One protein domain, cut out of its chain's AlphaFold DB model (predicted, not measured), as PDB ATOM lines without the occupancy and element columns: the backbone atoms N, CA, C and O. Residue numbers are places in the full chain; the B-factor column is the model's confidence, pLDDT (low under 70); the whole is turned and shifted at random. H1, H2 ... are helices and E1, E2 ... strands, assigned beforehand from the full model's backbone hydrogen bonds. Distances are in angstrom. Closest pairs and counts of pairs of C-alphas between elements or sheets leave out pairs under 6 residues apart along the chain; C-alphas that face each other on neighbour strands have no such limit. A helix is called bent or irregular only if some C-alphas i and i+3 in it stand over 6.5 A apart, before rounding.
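What this domain is: This is residues 22 to 144 of the 155 residues of an uncharacterized protein of Acholeplasmataceae bacterium (UniProt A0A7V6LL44). A strongly twisted sheet of five strands has the helix arm H1b packed over one face, and beyond it the other arm of the bent helix H1 leaves the body, its residues 22 to 42 sticking out free. A smaller helix, H2, ends the printed part and only grazes the sheet. The printed part has 123 residues with two named helices and five named strands, in the order H1 E1 E2 E3 E4 E5 H2; the sheet runs E1 E2 E3 E4 E5, antiparallel throughout, and the class is mixed. The whole is loose, with a radius of gyration of the C-alphas of 18.2 A, and the free arm draws it out to 66 by 28 by 25 A.

How they stand to each other: H1, residues 22 to 61, was assigned as one helix by its hydrogen bonds but is bent: C-alphas 45 and 48 are 6.7 A apart. Its arms, H1a at residues 22 to 45 and H1b at residues 48 to 61, stand at a tilt of 38 degrees, only just steep. E1, residues 73 to 75, E2, residues 81 to 88, E3, residues 91 to 98, E4, residues 105 to 113, and E5, residues 116 to 125, form a meander, each strand the antiparallel neighbour of the one before, and each such pair is a hairpin. H1a is not on this sheet; H1b is on it, at a height over the sheet of 6.7 A, in two layers, a helix arm on one face of a sheet. H1b lies over E3 and, at 59.8 degrees to it on the local plane, runs only just slantwise to the strands. H1b touches E3, closest at the C-alphas of His 51 and Val 96, 6.4 A, and E5, closest at those of Leu 59 and Pro 117, 6.8 A. Within hydrogen-bond range are N 73 and O 83, 2.8 A, between E1 and E2; N 93 and O 86, 2.8 A, between E2 and E3; N 94 and O 108, 2.8 A, between E3 and E4; and N 107 and O 123, 2.8 A, between E4 and E5. E5 bends by 53 degrees at residue 121. H2, residues 131 to 144, only grazes the sheet with residue 133 and is apart from H1a and H1b. Every O i to N i+4 pair is within hydrogen-bond range in H1b, against 19 of 20 in H1a and 7 of 10 in H2.

Where its parts are: H1a, 35.3 A long, begins at C-alpha 22, (-40.616, 59.180, 11.883), and H1b measures 20.2 A. E1 measures 6.7 A, E2 and E3 22.9 A each, E4 25.3 A and E5 24.4 A. H2, 21.5 A long, ends at C-alpha 144, (-29.185, 43.746, 35.803).

The domain as a whole: The C-alphas farthest apart, those of Leu 22 and Lys 114, are 67.2 A apart. The printed part has no cut, and the link from H1 to E1, 11 residues, is long. Mean pLDDT of the printed part is 74.4; it is under 70 at 46 residues, among them 22 to 44 and 130 to 144.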
ATOM      1  N   LEU A  22     -39.317  59.813  11.638       65.44
ATOM      2  CA  LEU A  22     -40.616  59.180  11.883       65.44
ATOM      3  C   LEU A  22     -40.731  57.832  11.161       65.44
ATOM      4  O   LEU A  22     -41.140  56.846  11.767       65.44
ATOM      5  N   SER A  23     -40.322  57.765   9.890       60.78
ATOM      6  CA  SER A  23     -40.367  56.519   9.113       60.78
ATOM      7  C   SER A  23     -39.420  55.439   9.653       60.78
ATOM      8  O   SER A  23     -39.788  54.265   9.683       60.78
ATOM      9  N   SER A  24     -38.237  55.816  10.153       57.47
ATOM     10  CA  SER A  24     -37.292  54.873  10.758       57.47
ATOM     11  C   SER A  24     -37.777  54.341  12.106       57.47
ATOM     12  O   SER A  24     -37.625  53.151  12.367       57.47
ATOM     13  N   VAL A  25     -38.420  55.170  12.937       60.78
ATOM     14  CA  VAL A  25     -39.024  54.725  14.206       60.78
ATOM     15  C   VAL A  25     -40.150  53.720  13.962       60.78
ATOM     16  O   VAL A  25     -40.187  52.687  14.630       60.78
ATOM     17  N   VAL A  26     -41.025  53.970  12.980       59.44
ATOM     18  CA  VAL A  26     -42.103  53.034  12.615       59.44
ATOM     19  C   VAL A  26     -41.520  51.707  12.123       59.44
ATOM     20  O   VAL A  26     -41.881  50.654  12.644       59.44
ATOM     21  N   PHE A  27     -40.537  51.749  11.224       46.59
ATOM     22  CA  PHE A  27     -39.887  50.550  10.691       46.59
ATOM     23  C   PHE A  27     -39.161  49.726  11.772       46.59
ATOM     24  O   PHE A  27     -39.285  48.504  11.815       46.59
ATOM     25  N   ILE A  28     -38.452  50.383  12.699       55.94
ATOM     26  CA  ILE A  28     -37.810  49.709  13.841       55.94
ATOM     27  C   ILE A  28     -38.864  49.089  14.762       55.94
ATOM     28  O   ILE A  28     -38.664  47.975  15.247       55.94
ATOM     29  N   SER A  29     -39.984  49.776  15.001       48.25
ATOM     30  CA  SER A  29     -41.051  49.260  15.862       48.25
ATOM     31  C   SER A  29     -41.725  48.019  15.273       48.25
ATOM     32  O   SER A  29     -41.879  47.034  15.987       48.25
ATOM     33  N   GLU A  30     -42.019  48.002  13.971       48.88
ATOM     34  CA  GLU A  30     -42.607  46.845  13.287       48.88
ATOM     35  C   GLU A  30     -41.660  45.642  13.274       48.88
ATOM     36  O   GLU A  30     -42.087  44.536  13.597       48.88
ATOM     37  N   ILE A  31     -40.366  45.855  13.004       47.59
ATOM     38  CA  ILE A  31     -39.349  44.792  13.074       47.59
ATOM     39  C   ILE A  31     -39.209  44.258  14.502       47.59
ATOM     40  O   ILE A  31     -39.091  43.053  14.715       47.59
ATOM     41  N   THR A  32     -39.222  45.140  15.502       44.59
ATOM     42  CA  THR A  32     -39.110  44.730  16.910       44.59
ATOM     43  C   THR A  32     -40.326  43.905  17.333       44.59
ATOM     44  O   THR A  32     -40.171  42.884  18.003       44.59
ATOM     45  N   VAL A  33     -41.529  44.297  16.897       50.97
ATOM     46  CA  VAL A  33     -42.768  43.551  17.147       50.97
ATOM     47  C   VAL A  33     -42.746  42.201  16.429       50.97
ATOM     48  O   VAL A  33     -42.959  41.180  17.081       50.97
ATOM     49  N   SER A  34     -42.398  42.146  15.141       49.78
ATOM     50  CA  SER A  34     -42.371  40.890  14.379       49.78
ATOM     51  C   SER A  34     -41.337  39.895  14.919       49.78
ATOM     52  O   SER A  34     -41.633  38.710  15.059       49.78
ATOM     53  N   VAL A  35     -40.147  40.375  15.304       54.38
ATOM     54  CA  VAL A  35     -39.113  39.548  15.947       54.38
ATOM     55  C   VAL A  35     -39.589  39.044  17.313       54.38
ATOM     56  O   VAL A  35     -39.346  37.885  17.653       54.38
ATOM     57  N   SER A  36     -40.311  39.868  18.083       58.50
ATOM     58  CA  SER A  36     -40.868  39.449  19.375       58.50
ATOM     59  C   SER A  36     -41.945  38.368  19.229       58.50
ATOM     60  O   SER A  36     -41.931  37.389  19.972       58.50
ATOM     61  N   GLU A  37     -42.828  38.470  18.232       59.25
ATOM     62  CA  GLU A  37     -43.878  37.478  17.985       59.25
ATOM     63  C   GLU A  37     -43.318  36.139  17.497       59.25
ATOM     64  O   GLU A  37     -43.781  35.076  17.920       59.25
ATOM     65  N   GLU A  38     -42.308  36.156  16.625       60.97
ATOM     66  CA  GLU A  38     -41.640  34.931  16.177       60.97
ATOM     67  C   GLU A  38     -40.870  34.249  17.311       60.97
ATOM     68  O   GLU A  38     -40.924  33.023  17.436       60.97
ATOM     69  N   GLN A  39     -40.219  35.024  18.185       58.47
ATOM     70  CA  GLN A  39     -39.572  34.495  19.386       58.47
ATOM     71  C   GLN A  39     -40.582  33.878  20.358       58.47
ATOM     72  O   GLN A  39     -40.330  32.794  20.880       58.47
ATOM     73  N   ILE A  40     -41.744  34.506  20.566       59.03
ATOM     74  CA  ILE A  40     -42.829  33.948  21.389       59.03
ATOM     75  C   ILE A  40     -43.310  32.613  20.802       59.03
ATOM     76  O   ILE A  40     -43.334  31.607  21.509       59.03
ATOM     77  N   LYS A  41     -43.586  32.558  19.492       63.72
ATOM     78  CA  LYS A  41     -44.035  31.329  18.808       63.72
ATOM     79  C   LYS A  41     -42.998  30.203  18.846       63.72
ATOM     80  O   LYS A  41     -43.365  29.027  18.890       63.72
ATOM     81  N   GLN A  42     -41.703  30.519  18.791       62.25
ATOM     82  CA  GLN A  42     -40.644  29.517  18.945       62.25
ATOM     83  C   GLN A  42     -40.521  29.036  20.394       62.25
ATOM     84  O   GLN A  42     -40.401  27.833  20.630       62.25
ATOM     85  N   ASN A  43     -40.615  29.951  21.358       64.62
ATOM     86  CA  ASN A  43     -40.576  29.638  22.781       64.62
ATOM     87  C   ASN A  43     -41.723  28.704  23.189       64.62
ATOM     88  O   ASN A  43     -41.462  27.692  23.833       64.62
ATOM     89  N   GLU A  44     -42.948  28.951  22.721       66.44
ATOM     90  CA  GLU A  44     -44.108  28.078  22.968       66.44
ATOM     91  C   GLU A  44     -43.903  26.637  22.467       66.44
ATOM     92  O   GLU A  44     -44.385  25.682  23.076       66.44
ATOM     93  N   LYS A  45     -43.157  26.447  21.369       75.19
ATOM     94  CA  LYS A  45     -42.843  25.110  20.833       75.19
ATOM     95  C   LYS A  45     -41.715  24.415  21.593       75.19
ATOM     96  O   LYS A  45     -41.737  23.193  21.738       75.19
ATOM     97  N   LEU A  46     -40.714  25.168  22.042       74.62
ATOM     98  CA  LEU A  46     -39.530  24.635  22.725       74.62
ATOM     99  C   LEU A  46     -39.787  24.345  24.207       74.62
ATOM    100  O   LEU A  46     -39.192  23.425  24.769       74.62
ATOM    101  N   GLU A  47     -40.703  25.086  24.822       75.88
ATOM    102  CA  GLU A  47     -41.096  24.951  26.218       75.88
ATOM    103  C   GLU A  47     -41.454  23.513  26.644       75.88
ATOM    104  O   GLU A  47     -40.805  22.991  27.559       75.88
ATOM    105  N   PRO A  48     -42.427  22.823  26.013       80.69
ATOM    106  CA  PRO A  48     -42.786  21.460  26.401       80.69
ATOM    107  C   PRO A  48     -41.623  20.478  26.220       80.69
ATOM    108  O   PRO A  48     -41.508  19.511  26.974       80.69
ATOM    109  N   ILE A  49     -40.746  20.715  25.239       83.69
ATOM    110  CA  ILE A  49     -39.589  19.859  24.947       83.69
ATOM    111  C   ILE A  49     -38.542  19.991  26.057       83.69
ATOM    112  O   ILE A  49     -38.033  18.980  26.542       83.69
ATOM    113  N   ALA A  50     -38.246  21.219  26.491       81.44
ATOM    114  CA  ALA A  50     -37.301  21.482  27.571       81.44
ATOM    115  C   ALA A  50     -37.748  20.822  28.887       81.44
ATOM    116  O   ALA A  50     -36.973  20.083  29.499       81.44
ATOM    117  N   HIS A  51     -39.017  21.007  29.270       83.62
ATOM    118  CA  HIS A  51     -39.586  20.392  30.471       83.62
ATOM    119  C   HIS A  51     -39.551  18.855  30.392       83.62
ATOM    120  O   HIS A  51     -39.120  18.193  31.337       83.62
ATOM    121  N   LYS A  52     -39.934  18.270  29.249       85.75
ATOM    122  CA  LYS A  52     -39.932  16.811  29.066       85.75
ATOM    123  C   LYS A  52     -38.523  16.221  29.131       85.75
ATOM    124  O   LYS A  52     -38.322  15.182  29.758       85.75
ATOM    125  N   ASN A  53     -37.542  16.882  28.517       85.75
ATOM    126  CA  ASN A  53     -36.145  16.448  28.552       85.75
ATOM    127  C   ASN A  53     -35.579  16.447  29.973       85.75
ATOM    128  O   ASN A  53     -34.804  15.551  30.311       85.75
ATOM    129  N   TYR A  54     -35.972  17.413  30.805       85.00
ATOM    130  CA  TYR A  54     -35.590  17.413  32.212       85.00
ATOM    131  C   TYR A  54     -36.130  16.177  32.941       85.00
ATOM    132  O   TYR A  54     -35.349  15.458  33.565       85.00
ATOM    133  N   VAL A  55     -37.428  15.878  32.798       87.69
ATOM    134  CA  VAL A  55     -38.038  14.689  33.416       87.69
ATOM    135  C   VAL A  55     -37.335  13.416  32.950       87.69
ATOM    136  O   VAL A  55     -36.924  12.611  33.775       87.69
ATOM    137  N   LEU A  56     -37.119  13.245  31.643       87.25
ATOM    138  CA  LEU A  56     -36.437  12.061  31.108       87.25
ATOM    139  C   LEU A  56     -35.024  11.888  31.675       87.25
ATOM    140  O   LEU A  56     -34.645  10.779  32.046       87.25
ATOM    141  N   ARG A  57     -34.254  12.977  31.781       85.44
ATOM    142  CA  ARG A  57     -32.924  12.945  32.404       85.44
ATOM    143  C   ARG A  57     -33.014  12.560  33.872       85.44
ATOM    144  O   ARG A  57     -32.252  11.704  34.306       85.44
ATOM    145  N   TYR A  58     -33.949  13.147  34.614       85.75
ATOM    146  CA  TYR A  58     -34.161  12.800  36.014       85.75
ATOM    147  C   TYR A  58     -34.437  11.299  36.167       85.75
ATOM    148  O   TYR A  58     -33.763  10.636  36.948       85.75
ATOM    149  N   LEU A  59     -35.364  10.747  35.378       85.75
ATOM    150  CA  LEU A  59     -35.712   9.323  35.419       85.75
ATOM    151  C   LEU A  59     -34.545   8.412  35.033       85.75
ATOM    152  O   LEU A  59     -34.384   7.347  35.617       85.75
ATOM    153  N   TYR A  60     -33.718   8.834  34.077       82.25
ATOM    154  CA  TYR A  60     -32.536   8.081  33.665       82.25
ATOM    155  C   TYR A  60     -31.457   8.040  34.757       82.25
ATOM    156  O   TYR A  60     -30.872   6.988  35.011       82.25
ATOM    157  N   TYR A  61     -31.183   9.172  35.412       82.44
ATOM    158  CA  TYR A  61     -30.142   9.254  36.443       82.44
ATOM    159  C   TYR A  61     -30.593   8.698  37.796       82.44
ATOM    160  O   TYR A  61     -29.786   8.134  38.539       82.44
ATOM    161  N   HIS A  62     -31.881   8.811  38.119       74.12
ATOM    162  CA  HIS A  62     -32.454   8.265  39.340       74.12
ATOM    163  C   HIS A  62     -33.037   6.878  39.072       74.12
ATOM    164  O   HIS A  62     -34.240   6.702  38.922       74.12
ATOM    165  N   ASN A  63     -32.162   5.869  39.075       64.75
ATOM    166  CA  ASN A  63     -32.515   4.454  38.895       64.75
ATOM    167  C   ASN A  63     -33.165   3.824  40.151       64.75
ATOM    168  O   ASN A  63     -32.858   2.700  40.546       64.75
ATOM    169  N   LYS A  64     -33.997   4.596  40.853       73.38
ATOM    170  CA  LYS A  64     -34.725   4.204  42.062       73.38
ATOM    171  C   LYS A  64     -36.194   4.576  41.886       73.38
ATOM    172  O   LYS A  64     -36.483   5.504  41.130       73.38
ATOM    173  N   PRO A  65     -37.115   3.913  42.606       78.12
ATOM    174  CA  PRO A  65     -38.488   4.378  42.681       78.12
ATOM    175  C   PRO A  65     -38.517   5.856  43.078       78.12
ATOM    176  O   PRO A  65     -37.858   6.269  44.035       78.12
ATOM    177  N   LEU A  66     -39.248   6.646  42.304       85.06
ATOM    178  CA  LEU A  66     -39.535   8.039  42.586       85.06
ATOM    179  C   LEU A  66     -40.213   8.143  43.945       85.06
ATOM    180  O   LEU A  66     -41.282   7.579  44.166       85.06
ATOM    181  N   THR A  67     -39.580   8.885  44.839       85.62
ATOM    182  CA  THR A  67     -40.145   9.228  46.135       85.62
ATOM    183  C   THR A  67     -40.931  10.531  46.007       85.62
ATOM    184  O   THR A  67     -40.374  11.498  45.471       85.62
ATOM    185  N   PRO A  68     -42.174  10.597  46.513       90.12
ATOM    186  CA  PRO A  68     -42.908  11.850  46.618       90.12
ATOM    187  C   PRO A  68     -42.091  12.913  47.355       90.12
ATOM    188  O   PRO A  68     -41.380  12.618  48.318       90.12
ATOM    189  N   THR A  69     -42.176  14.153  46.890       91.25
ATOM    190  CA  THR A  69     -41.491  15.286  47.505       91.25
ATOM    191  C   THR A  69     -42.419  16.010  48.474       91.25
ATOM    192  O   THR A  69     -43.623  16.130  48.245       91.25
ATOM    193  N   ASN A  70     -41.854  16.577  49.543       87.69
ATOM    194  CA  ASN A  70     -42.582  17.464  50.456       87.69
ATOM    195  C   ASN A  70     -42.717  18.866  49.838       87.69
ATOM    196  O   ASN A  70     -42.100  19.827  50.292       87.69
ATOM    197  N   GLY A  71     -43.491  18.963  48.757       87.81
ATOM    198  CA  GLY A  71     -43.670  20.190  47.982       87.81
ATOM    199  C   GLY A  71     -42.628  20.367  46.877       87.81
ATOM    200  O   GLY A  71     -42.103  19.395  46.333       87.81
ATOM    201  N   TRP A  72     -42.379  21.619  46.501       88.75
ATOM    202  CA  TRP A  72     -41.517  21.968  45.374       88.75
ATOM    203  C   TRP A  72     -40.037  21.981  45.755       88.75
ATOM    204  O   TRP A  72     -39.623  22.709  46.655       88.75
ATOM    205  N   VAL A  73     -39.234  21.227  45.013       88.19
ATOM    206  CA  VAL A  73     -37.781  21.138  45.158       88.19
ATOM    207  C   VAL A  73     -37.112  22.026  44.118       88.19
ATOM    208  O   VAL A  73     -37.435  21.947  42.937       88.19
ATOM    209  N   GLU A  74     -36.178  22.869  44.553       85.38
ATOM    210  CA  GLU A  74     -35.433  23.790  43.691       85.38
ATOM    211  C   GLU A  74     -34.081  23.217  43.277       85.38
ATOM    212  O   GLU A  74     -33.306  22.765  44.116       85.38
ATOM    213  N   VAL A  75     -33.788  23.278  41.977       81.69
ATOM    214  CA  VAL A  75     -32.506  22.860  41.401       81.69
ATOM    215  C   VAL A  75     -31.809  24.091  40.839       81.69
ATOM    216  O   VAL A  75     -32.365  24.803  40.004       81.69
ATOM    217  N   LYS A  76     -30.593  24.358  41.328       70.50
ATOM    218  CA  LYS A  76     -29.823  25.581  41.028       70.50
ATOM    219  C   LYS A  76     -28.602  25.356  40.131       70.50
ATOM    220  O   LYS A  76     -27.848  26.291  39.903       70.50
ATOM    221  N   GLU A  77     -28.377  24.136  39.649       61.03
ATOM    222  CA  GLU A  77     -27.084  23.758  39.058       61.03
ATOM    223  C   GLU A  77     -26.861  24.289  37.633       61.03
ATOM    224  O   GLU A  77     -25.783  24.789  37.334       61.03
ATOM    225  N   VAL A  78     -27.855  24.188  36.742       58.19
ATOM    226  CA  VAL A  78     -27.677  24.522  35.306       58.19
ATOM    227  C   VAL A  78     -28.869  25.288  34.730       58.19
ATOM    228  O   VAL A  78     -28.712  26.150  33.869       58.19
ATOM    229  N   GLN A  79     -30.072  24.999  35.216       63.03
ATOM    230  CA  GLN A  79     -31.301  25.701  34.864       63.03
ATOM    231  C   GLN A  79     -32.064  25.965  36.151       63.03
ATOM    232  O   GLN A  79     -32.205  25.061  36.970       63.03
ATOM    233  N   LEU A  80     -32.548  27.196  36.325       71.00
ATOM    234  CA  LEU A  80     -33.436  27.531  37.432       71.00
ATOM    235  C   LEU A  80     -34.765  26.817  37.202       71.00
ATOM    236  O   LEU A  80     -35.593  27.264  36.403       71.00
ATOM    237  N   LEU A  81     -34.934  25.689  37.883       84.88
ATOM    238  CA  LEU A  81     -36.124  24.860  37.799       84.88
ATOM    239  C   LEU A  81     -36.614  24.484  39.197       84.88
ATOM    240  O   LEU A  81     -35.842  24.406  40.157       84.88
ATOM    241  N   LYS A  82     -37.905  24.196  39.287       87.75
ATOM    242  CA  LYS A  82     -38.499  23.508  40.426       87.75
ATOM    243  C   LYS A  82     -39.270  22.314  39.922       87.75
ATOM    244  O   LYS A  82     -39.894  22.374  38.864       87.75
ATOM    245  N   TYR A  83     -39.220  21.244  40.693       91.00
ATOM    246  CA  TYR A  83     -40.027  20.068  40.442       91.00
ATOM    247  C   TYR A  83     -40.770  19.640  41.700       91.00
ATOM    248  O   TYR A  83     -40.364  19.961  42.816       91.00
ATOM    249  N   ARG A  84     -41.868  18.918  41.521       92.88
ATOM    250  CA  ARG A  84     -42.639  18.304  42.600       92.88
ATOM    251  C   ARG A  84     -43.046  16.911  42.154       92.88
ATOM    252  O   ARG A  84     -43.530  16.744  41.040       92.88
ATOM    253  N   ILE A  85     -42.857  15.928  43.023       93.19
ATOM    254  CA  ILE A  85     -43.331  14.563  42.804       93.19
ATOM    255  C   ILE A  85     -44.447  14.314  43.806       93.19
ATOM    256  O   ILE A  85     -44.254  14.485  45.005       93.19
ATOM    257  N   SER A  86     -45.613  13.920  43.319       92.62
ATOM    258  CA  SER A  86     -46.756  13.547  44.153       92.62
ATOM    259  C   SER A  86     -47.289  12.190  43.722       92.62
ATOM    260  O   SER A  86     -47.074  11.762  42.589       92.62
ATOM    261  N   GLU A  87     -47.949  11.500  44.640       91.25
ATOM    262  CA  GLU A  87     -48.574  10.211  44.380       91.25
ATOM    263  C   GLU A  87     -50.042  10.297  44.786       91.25
ATOM    264  O   GLU A  87     -50.353  10.587  45.941       91.25
ATOM    265  N   GLU A  88     -50.946  10.058  43.837       86.25
ATOM    266  CA  GLU A  88     -52.384   9.990  44.108       86.25
ATOM    267  C   GLU A  88     -52.975   8.781  43.385       86.25
ATOM    268  O   GLU A  88     -52.717   8.563  42.201       86.25
ATOM    269  N   ALA A  89     -53.776   7.989  44.101       81.75
ATOM    270  CA  ALA A  89     -54.456   6.807  43.562       81.75
ATOM    271  C   ALA A  89     -53.528   5.810  42.822       81.75
ATOM    272  O   ALA A  89     -53.939   5.180  41.849       81.75
ATOM    273  N   GLY A  90     -52.275   5.664  43.278       78.56
ATOM    274  CA  GLY A  90     -51.282   4.757  42.684       78.56
ATOM    275  C   GLY A  90     -50.636   5.266  41.388       78.56
ATOM    276  O   GLY A  90     -49.916   4.516  40.732       78.56
ATOM    277  N   LEU A  91     -50.883   6.524  41.010       84.56
ATOM    278  CA  LEU A  91     -50.199   7.208  39.917       84.56
ATOM    279  C   LEU A  91     -49.187   8.205  40.471       84.56
ATOM    280  O   LEU A  91     -49.476   8.929  41.425       84.56
ATOM    281  N   ILE A  92     -48.023   8.282  39.824       91.50
ATOM    282  CA  ILE A  92     -46.999   9.269  40.159       91.50
ATOM    283  C   ILE A  92     -47.120  10.453  39.216       91.50
ATOM    284  O   ILE A  92     -47.067  10.310  37.995       91.50
ATOM    285  N   TYR A  93     -47.231  11.637  39.794       93.31
ATOM    286  CA  TYR A  93     -47.253  12.902  39.084       93.31
ATOM    287  C   TYR A  93     -45.935  13.617  39.307       93.31
ATOM    288  O   TYR A  93     -45.546  13.894  40.441       93.31
ATOM    289  N   PHE A  94     -45.255  13.913  38.211       93.94
ATOM    290  CA  PHE A  94     -44.006  14.649  38.197       93.94
ATOM    291  C   PHE A  94     -44.254  15.997  37.534       93.94
ATOM    292  O   PHE A  94     -44.344  16.098  36.308       93.94
ATOM    293  N   ASP A  95     -44.342  17.029  38.362       93.31
ATOM    294  CA  ASP A  95     -44.563  18.403  37.939       93.31
ATOM    295  C   ASP A  95     -43.232  19.133  37.811       93.31
ATOM    296  O   ASP A  95     -42.361  19.006  38.673       93.31
ATOM    297  N   VAL A  96     -43.067  19.907  36.741       90.75
ATOM    298  CA  VAL A  96     -41.855  20.682  36.460       90.75
ATOM    299  C   VAL A  96     -42.229  22.095  36.057       90.75
ATOM    300  O   VAL A  96     -43.146  22.304  35.262       90.75
ATOM    301  N   TYR A  97     -41.467  23.050  36.577       87.81
ATOM    302  CA  TYR A  97     -41.577  24.464  36.265       87.81
ATOM    303  C   TYR A  97     -40.187  25.067  35.998       87.81
ATOM    304  O   TYR A  97     -39.296  25.002  36.852       87.81
ATOM    305  N   LEU A  98     -39.994  25.639  34.803       79.50
ATOM    306  CA  LEU A  98     -38.752  26.291  34.363       79.50
ATOM    307  C   LEU A  98     -38.857  27.822  34.470       79.50
ATOM    308  O   LEU A  98     -39.427  28.491  33.610       79.50
ATOM    309  N   PHE A  99     -38.223  28.394  35.494       69.38
ATOM    310  CA  PHE A  99     -38.355  29.802  35.900       69.38
ATOM    311  C   PHE A  99     -37.724  30.779  34.922       69.38
ATOM    312  O   PHE A  99     -38.145  31.936  34.822       69.38
ATOM    313  N   SER A 100     -36.656  30.333  34.263       61.19
ATOM    314  CA  SER A 100     -35.803  31.212  33.478       61.19
ATOM    315  C   SER A 100     -36.520  31.736  32.243       61.19
ATOM    316  O   SER A 100     -36.191  32.828  31.786       61.19
ATOM    317  N   HIS A 101     -37.438  30.958  31.662       59.47
ATOM    318  CA  HIS A 101     -37.933  31.201  30.303       59.47
ATOM    319  C   HIS A 101     -39.456  31.087  30.168       59.47
ATOM    320  O   HIS A 101     -39.995  31.595  29.191       59.47
ATOM    321  N   PHE A 102     -40.155  30.469  31.129       67.56
ATOM    322  CA  PHE A 102     -41.543  30.062  30.938       67.56
ATOM    323  C   PHE A 102     -42.413  30.249  32.188       67.56
ATOM    324  O   PHE A 102     -41.900  30.297  33.303       67.56
ATOM    325  N   ASP A 103     -43.729  30.379  31.992       74.94
ATOM    326  CA  ASP A 103     -44.727  30.576  33.062       74.94
ATOM    327  C   ASP A 103     -45.679  29.386  33.233       74.94
ATOM    328  O   ASP A 103     -46.620  29.461  34.022       74.94
ATOM    329  N   ASN A 104     -45.451  28.283  32.514       85.00
ATOM    330  CA  ASN A 104     -46.333  27.127  32.575       85.00
ATOM    331  C   ASN A 104     -45.724  25.988  33.383       85.00
ATOM    332  O   ASN A 104     -44.514  25.762  33.382       85.00
ATOM    333  N   ILE A 105     -46.602  25.232  34.035       88.38
ATOM    334  CA  ILE A 105     -46.248  23.998  34.722       88.38
ATOM    335  C   ILE A 105     -46.590  22.833  33.801       88.38
ATOM    336  O   ILE A 105     -47.680  22.775  33.225       88.38
ATOM    337  N   TYR A 106     -45.661  21.893  33.674       90.81
ATOM    338  CA  TYR A 106     -45.877  20.650  32.945       90.81
ATOM    339  C   TYR A 106     -45.884  19.463  33.888       90.81
ATOM    340  O   TYR A 106     -45.074  19.389  34.808       90.81
ATOM    341  N   ARG A 107     -46.769  18.511  33.605       93.81
ATOM    342  CA  ARG A 107     -46.954  17.282  34.367       93.81
ATOM    343  C   ARG A 107     -46.644  16.075  33.498       93.81
ATOM    344  O   ARG A 107     -47.252  15.883  32.441       93.81
ATOM    345  N   ALA A 108     -45.744  15.229  33.981       93.88
ATOM    346  CA  ALA A 108     -45.619  13.850  33.538       93.88
ATOM    347  C   ALA A 108     -46.389  12.941  34.500       93.88
ATOM    348  O   ALA A 108     -46.181  12.994  35.708       93.88
ATOM    349  N   ILE A 109     -47.257  12.087  33.960       93.19
ATOM    350  CA  ILE A 109     -47.817  10.958  34.707       93.19
ATOM    351  C   ILE A 109     -46.909   9.766  34.458       93.19
ATOM    352  O   ILE A 109     -46.645   9.422  33.302       93.19
ATOM    353  N   ILE A 110     -46.434   9.159  35.536       90.81
ATOM    354  CA  ILE A 110     -45.444   8.093  35.525       90.81
ATOM    355  C   ILE A 110     -46.072   6.828  36.101       90.81
ATOM    356  O   ILE A 110     -46.714   6.853  37.151       90.81
ATOM    357  N   THR A 111     -45.866   5.722  35.395       88.81
ATOM    358  CA  THR A 111     -46.143   4.362  35.868       88.81
ATOM    359  C   THR A 111     -44.846   3.559  35.907       88.81
ATOM    360  O   THR A 111     -43.855   3.974  35.306       88.81
ATOM    361  N   TYR A 112     -44.851   2.398  36.559       85.94
ATOM    362  CA  TYR A 112     -43.744   1.448  36.467       85.94
ATOM    363  C   TYR A 112     -44.132   0.252  35.617       85.94
ATOM    364  O   TYR A 112     -45.021  -0.517  35.977       85.94
ATOM    365  N   GLU A 113     -43.407   0.044  34.526       83.44
ATOM    366  CA  GLU A 113     -43.503  -1.182  33.742       83.44
ATOM    367  C   GLU A 113     -42.210  -1.969  33.929       83.44
ATOM    368  O   GLU A 113     -41.115  -1.458  33.692       83.44
ATOM    369  N   LYS A 114     -42.314  -3.212  34.416       82.44
ATOM    370  CA  LYS A 114     -41.148  -4.071  34.718       82.44
ATOM    371  C   LYS A 114     -40.113  -3.396  35.641       82.44
ATOM    372  O   LYS A 114     -38.919  -3.656  35.534       82.44
ATOM    373  N   GLY A 115     -40.574  -2.525  36.544       77.69
ATOM    374  CA  GLY A 115     -39.728  -1.784  37.485       77.69
ATOM    375  C   GLY A 115     -39.065  -0.524  36.918       77.69
ATOM    376  O   GLY A 115     -38.362   0.156  37.659       77.69
ATOM    377  N   LEU A 116     -39.301  -0.178  35.647       80.69
ATOM    378  CA  LEU A 116     -38.786   1.044  35.024       80.69
ATOM    379  C   LEU A 116     -39.867   2.132  34.986       80.69
ATOM    380  O   LEU A 116     -41.003   1.830  34.609       80.69
ATOM    381  N   PRO A 117     -39.547   3.389  35.345       85.00
ATOM    382  CA  PRO A 117     -40.502   4.483  35.255       85.00
ATOM    383  C   PRO A 117     -40.755   4.864  33.789       85.00
ATOM    384  O   PRO A 117     -39.827   5.171  33.041       85.00
ATOM    385  N   ILE A 118     -42.024   4.889  33.384       86.38
ATOM    386  CA  ILE A 118     -42.470   5.247  32.034       86.38
ATOM    387  C   ILE A 118     -43.470   6.394  32.110       86.38
ATOM    388  O   ILE A 118     -44.423   6.356  32.888       86.38
ATOM    389  N   ILE A 119     -43.275   7.406  31.261       89.88
ATOM    390  CA  ILE A 119     -44.217   8.518  31.103       89.88
ATOM    391  C   ILE A 119     -45.413   8.035  30.272       89.88
ATOM    392  O   ILE A 119     -45.282   7.822  29.068       89.88
ATOM    393  N   VAL A 120     -46.584   7.907  30.897       90.50
ATOM    394  CA  VAL A 120     -47.837   7.494  30.231       90.50
ATOM    395  C   VAL A 120     -48.658   8.671  29.720       90.50
ATOM    396  O   VAL A 120     -49.442   8.532  28.785       90.50
ATOM    397  N   LYS A 121     -48.476   9.853  30.315       91.62
ATOM    398  CA  LYS A 121     -49.127  11.089  29.875       91.62
ATOM    399  C   LYS A 121     -48.217  12.279  30.128       91.62
ATOM    400  O   LYS A 121     -47.487  12.314  31.114       91.62
ATOM    401  N   TRP A 122     -48.286  13.254  29.232       92.19
ATOM    402  CA  TRP A 122     -47.529  14.495  29.295       92.19
ATOM    403  C   TRP A 122     -48.426  15.658  28.895       92.19
ATOM    404  O   TRP A 122     -49.144  15.556  27.899       92.19
ATOM    405  N   GLY A 123     -48.372  16.761  29.631       89.19
ATOM    406  CA  GLY A 123     -49.094  17.963  29.245       89.19
ATOM    407  C   GLY A 123     -48.861  19.133  30.184       89.19
ATOM    408  O   GLY A 123     -48.366  18.962  31.298       89.19
ATOM    409  N   LYS A 124     -49.237  20.319  29.709       90.50
ATOM    410  CA  LYS A 124     -49.377  21.507  30.546       90.50
ATOM    411  C   LYS A 124     -50.554  21.308  31.504       90.50
ATOM    412  O   LYS A 124     -51.560  20.713  31.117       90.50
ATOM    413  N   ILE A 125     -50.422  21.805  32.728       90.12
ATOM    414  CA  ILE A 125     -51.514  21.860  33.701       90.12
ATOM    415  C   ILE A 125     -51.878  23.308  34.008       90.12
ATOM    416  O   ILE A 125     -51.010  24.182  34.053       90.12
ATOM    417  N   ASP A 126     -53.166  23.539  34.243       82.12
ATOM    418  CA  ASP A 126     -53.692  24.831  34.675       82.12
ATOM    419  C   ASP A 126     -53.612  24.914  36.205       82.12
ATOM    420  O   ASP A 126     -54.605  24.816  36.919       82.12
ATOM    421  N   GLU A 127     -52.387  25.027  36.713       82.19
ATOM    422  CA  GLU A 127     -52.108  25.319  38.119       82.19
ATOM    423  C   GLU A 127     -51.431  26.688  38.199       82.19
ATOM    424  O   GLU A 127     -50.493  26.982  37.451       82.19
ATOM    425  N   GLU A 128     -51.920  27.554  39.090       73.94
ATOM    426  CA  GLU A 128     -51.290  28.851  39.295       73.94
ATOM    427  C   GLU A 128     -49.888  28.669  39.872       73.94
ATOM    428  O   GLU A 128     -49.701  28.112  40.953       73.94
ATOM    429  N   VAL A 129     -48.894  29.210  39.166       70.38
ATOM    430  CA  VAL A 129     -47.520  29.267  39.665       70.38
ATOM    431  C   VAL A 129     -47.506  30.040  40.994       70.38
ATOM    432  O   VAL A 129     -47.864  31.229  40.998       70.38
ATOM    433  N   PRO A 130     -47.067  29.417  42.110       69.69
ATOM    434  CA  PRO A 130     -47.058  30.050  43.423       69.69
ATOM    435  C   PRO A 130     -46.339  31.403  43.417       69.69
ATOM    436  O   PRO A 130     -45.316  31.586  42.755       69.69
ATOM    437  N   VAL A 131     -46.831  32.370  44.195       66.19
ATOM    438  CA  VAL A 131     -46.287  33.745  44.216       66.19
ATOM    439  C   VAL A 131     -44.794  33.772  44.571       66.19
ATOM    440  O   VAL A 131     -44.027  34.551  44.003       66.19
ATOM    441  N   GLU A 132     -44.349  32.881  45.455       64.38
ATOM    442  CA  GLU A 132     -42.936  32.714  45.819       64.38
ATOM    443  C   GLU A 132     -42.056  32.327  44.626       64.38
ATOM    444  O   GLU A 132     -40.890  32.714  44.551       64.38
ATOM    445  N   MET A 133     -42.627  31.617  43.654       63.69
ATOM    446  CA  MET A 133     -41.939  31.237  42.430       63.69
ATOM    447  C   MET A 133     -41.858  32.379  41.414       63.69
ATOM    448  O   MET A 133     -40.886  32.468  40.667       63.69
ATOM    449  N   LYS A 134     -42.829  33.298  41.432       60.41
ATOM    450  CA  LYS A 134     -42.834  34.506  40.590       60.41
ATOM    451  C   LYS A 134     -41.835  35.568  41.076       60.41
ATOM    452  O   LYS A 134     -41.261  36.287  40.257       60.41
ATOM    453  N   LYS A 135     -41.573  35.652  42.391       54.28
ATOM    454  CA  LYS A 135     -40.657  36.647  42.996       54.28
ATOM    455  C   LYS A 135     -39.208  36.546  42.493       54.28
ATOM    456  O   LYS A 135     -38.531  37.564  42.383       54.28
ATOM    457  N   ILE A 136     -38.743  35.352  42.118       53.31
ATOM    458  CA  ILE A 136     -37.358  35.126  41.658       53.31
ATOM    459  C   ILE A 136     -37.079  35.841  40.321       53.31
ATOM    460  O   ILE A 136     -35.983  36.367  40.119       53.31
ATOM    461  N   ARG A 137     -38.081  35.967  39.437       50.12
ATOM    462  CA  ARG A 137     -37.938  36.671  38.149       50.12
ATOM    463  C   ARG A 137     -37.746  38.189  38.328       50.12
ATOM    464  O   ARG A 137     -37.062  38.824  37.528       50.12
ATOM    465  N   HIS A 138     -38.299  38.772  39.397       42.75
ATOM    466  CA  HIS A 138     -38.134  40.198  39.713       42.75
ATOM    467  C   HIS A 138     -36.732  40.532  40.239       42.75
ATOM    468  O   HIS A 138     -36.165  41.541  39.829       42.75
ATOM    469  N   ASN A 139     -36.124  39.658  41.051       44.41
ATOM    470  CA  ASN A 139     -34.745  39.870  41.511       44.41
ATOM    471  C   ASN A 139     -33.706  39.753  40.384       44.41
ATOM    472  O   ASN A 139     -32.660  40.388  40.463       44.41
ATOM    473  N   GLN A 140     -33.988  39.018  39.303       46.00
ATOM    474  CA  GLN A 140     -33.097  38.992  38.136       46.00
ATOM    475  C   GLN A 140     -33.220  40.235  37.248       46.00
ATOM    476  O   GLN A 140     -32.206  40.709  36.748       46.00
ATOM    477  N   LYS A 141     -34.415  40.826  37.097       41.91
ATOM    478  CA  LYS A 141     -34.553  42.137  36.433       41.91
ATOM    479  C   LYS A 141     -33.972  43.286  37.270       41.91
ATOM    480  O   LYS A 141     -33.462  44.242  36.696       41.91
ATOM    481  N   GLY A 142     -33.999  43.180  38.602       36.53
ATOM    482  CA  GLY A 142     -33.334  44.123  39.512       36.53
ATOM    483  C   GLY A 142     -31.804  44.010  39.510       36.53
ATOM    484  O   GLY A 142     -31.120  45.028  39.498       36.53
ATOM    485  N   GLY A 143     -31.260  42.790  39.424       37.12
ATOM    486  CA  GLY A 143     -29.809  42.555  39.424       37.12
ATOM    487  C   GLY A 143     -29.075  43.042  38.168       37.12
ATOM    488  O   GLY A 143     -27.899  43.390  38.240       37.12
ATOM    489  N   VAL A 144     -29.760  43.136  37.020       44.16
ATOM    490  CA  VAL A 144     -29.185  43.746  35.803       44.16
ATOM    491  C   VAL A 144     -28.985  45.256  35.988       44.16
ATOM    492  O   VAL A 144     -27.985  45.801  35.524       44.16
TER     493      VAL A 144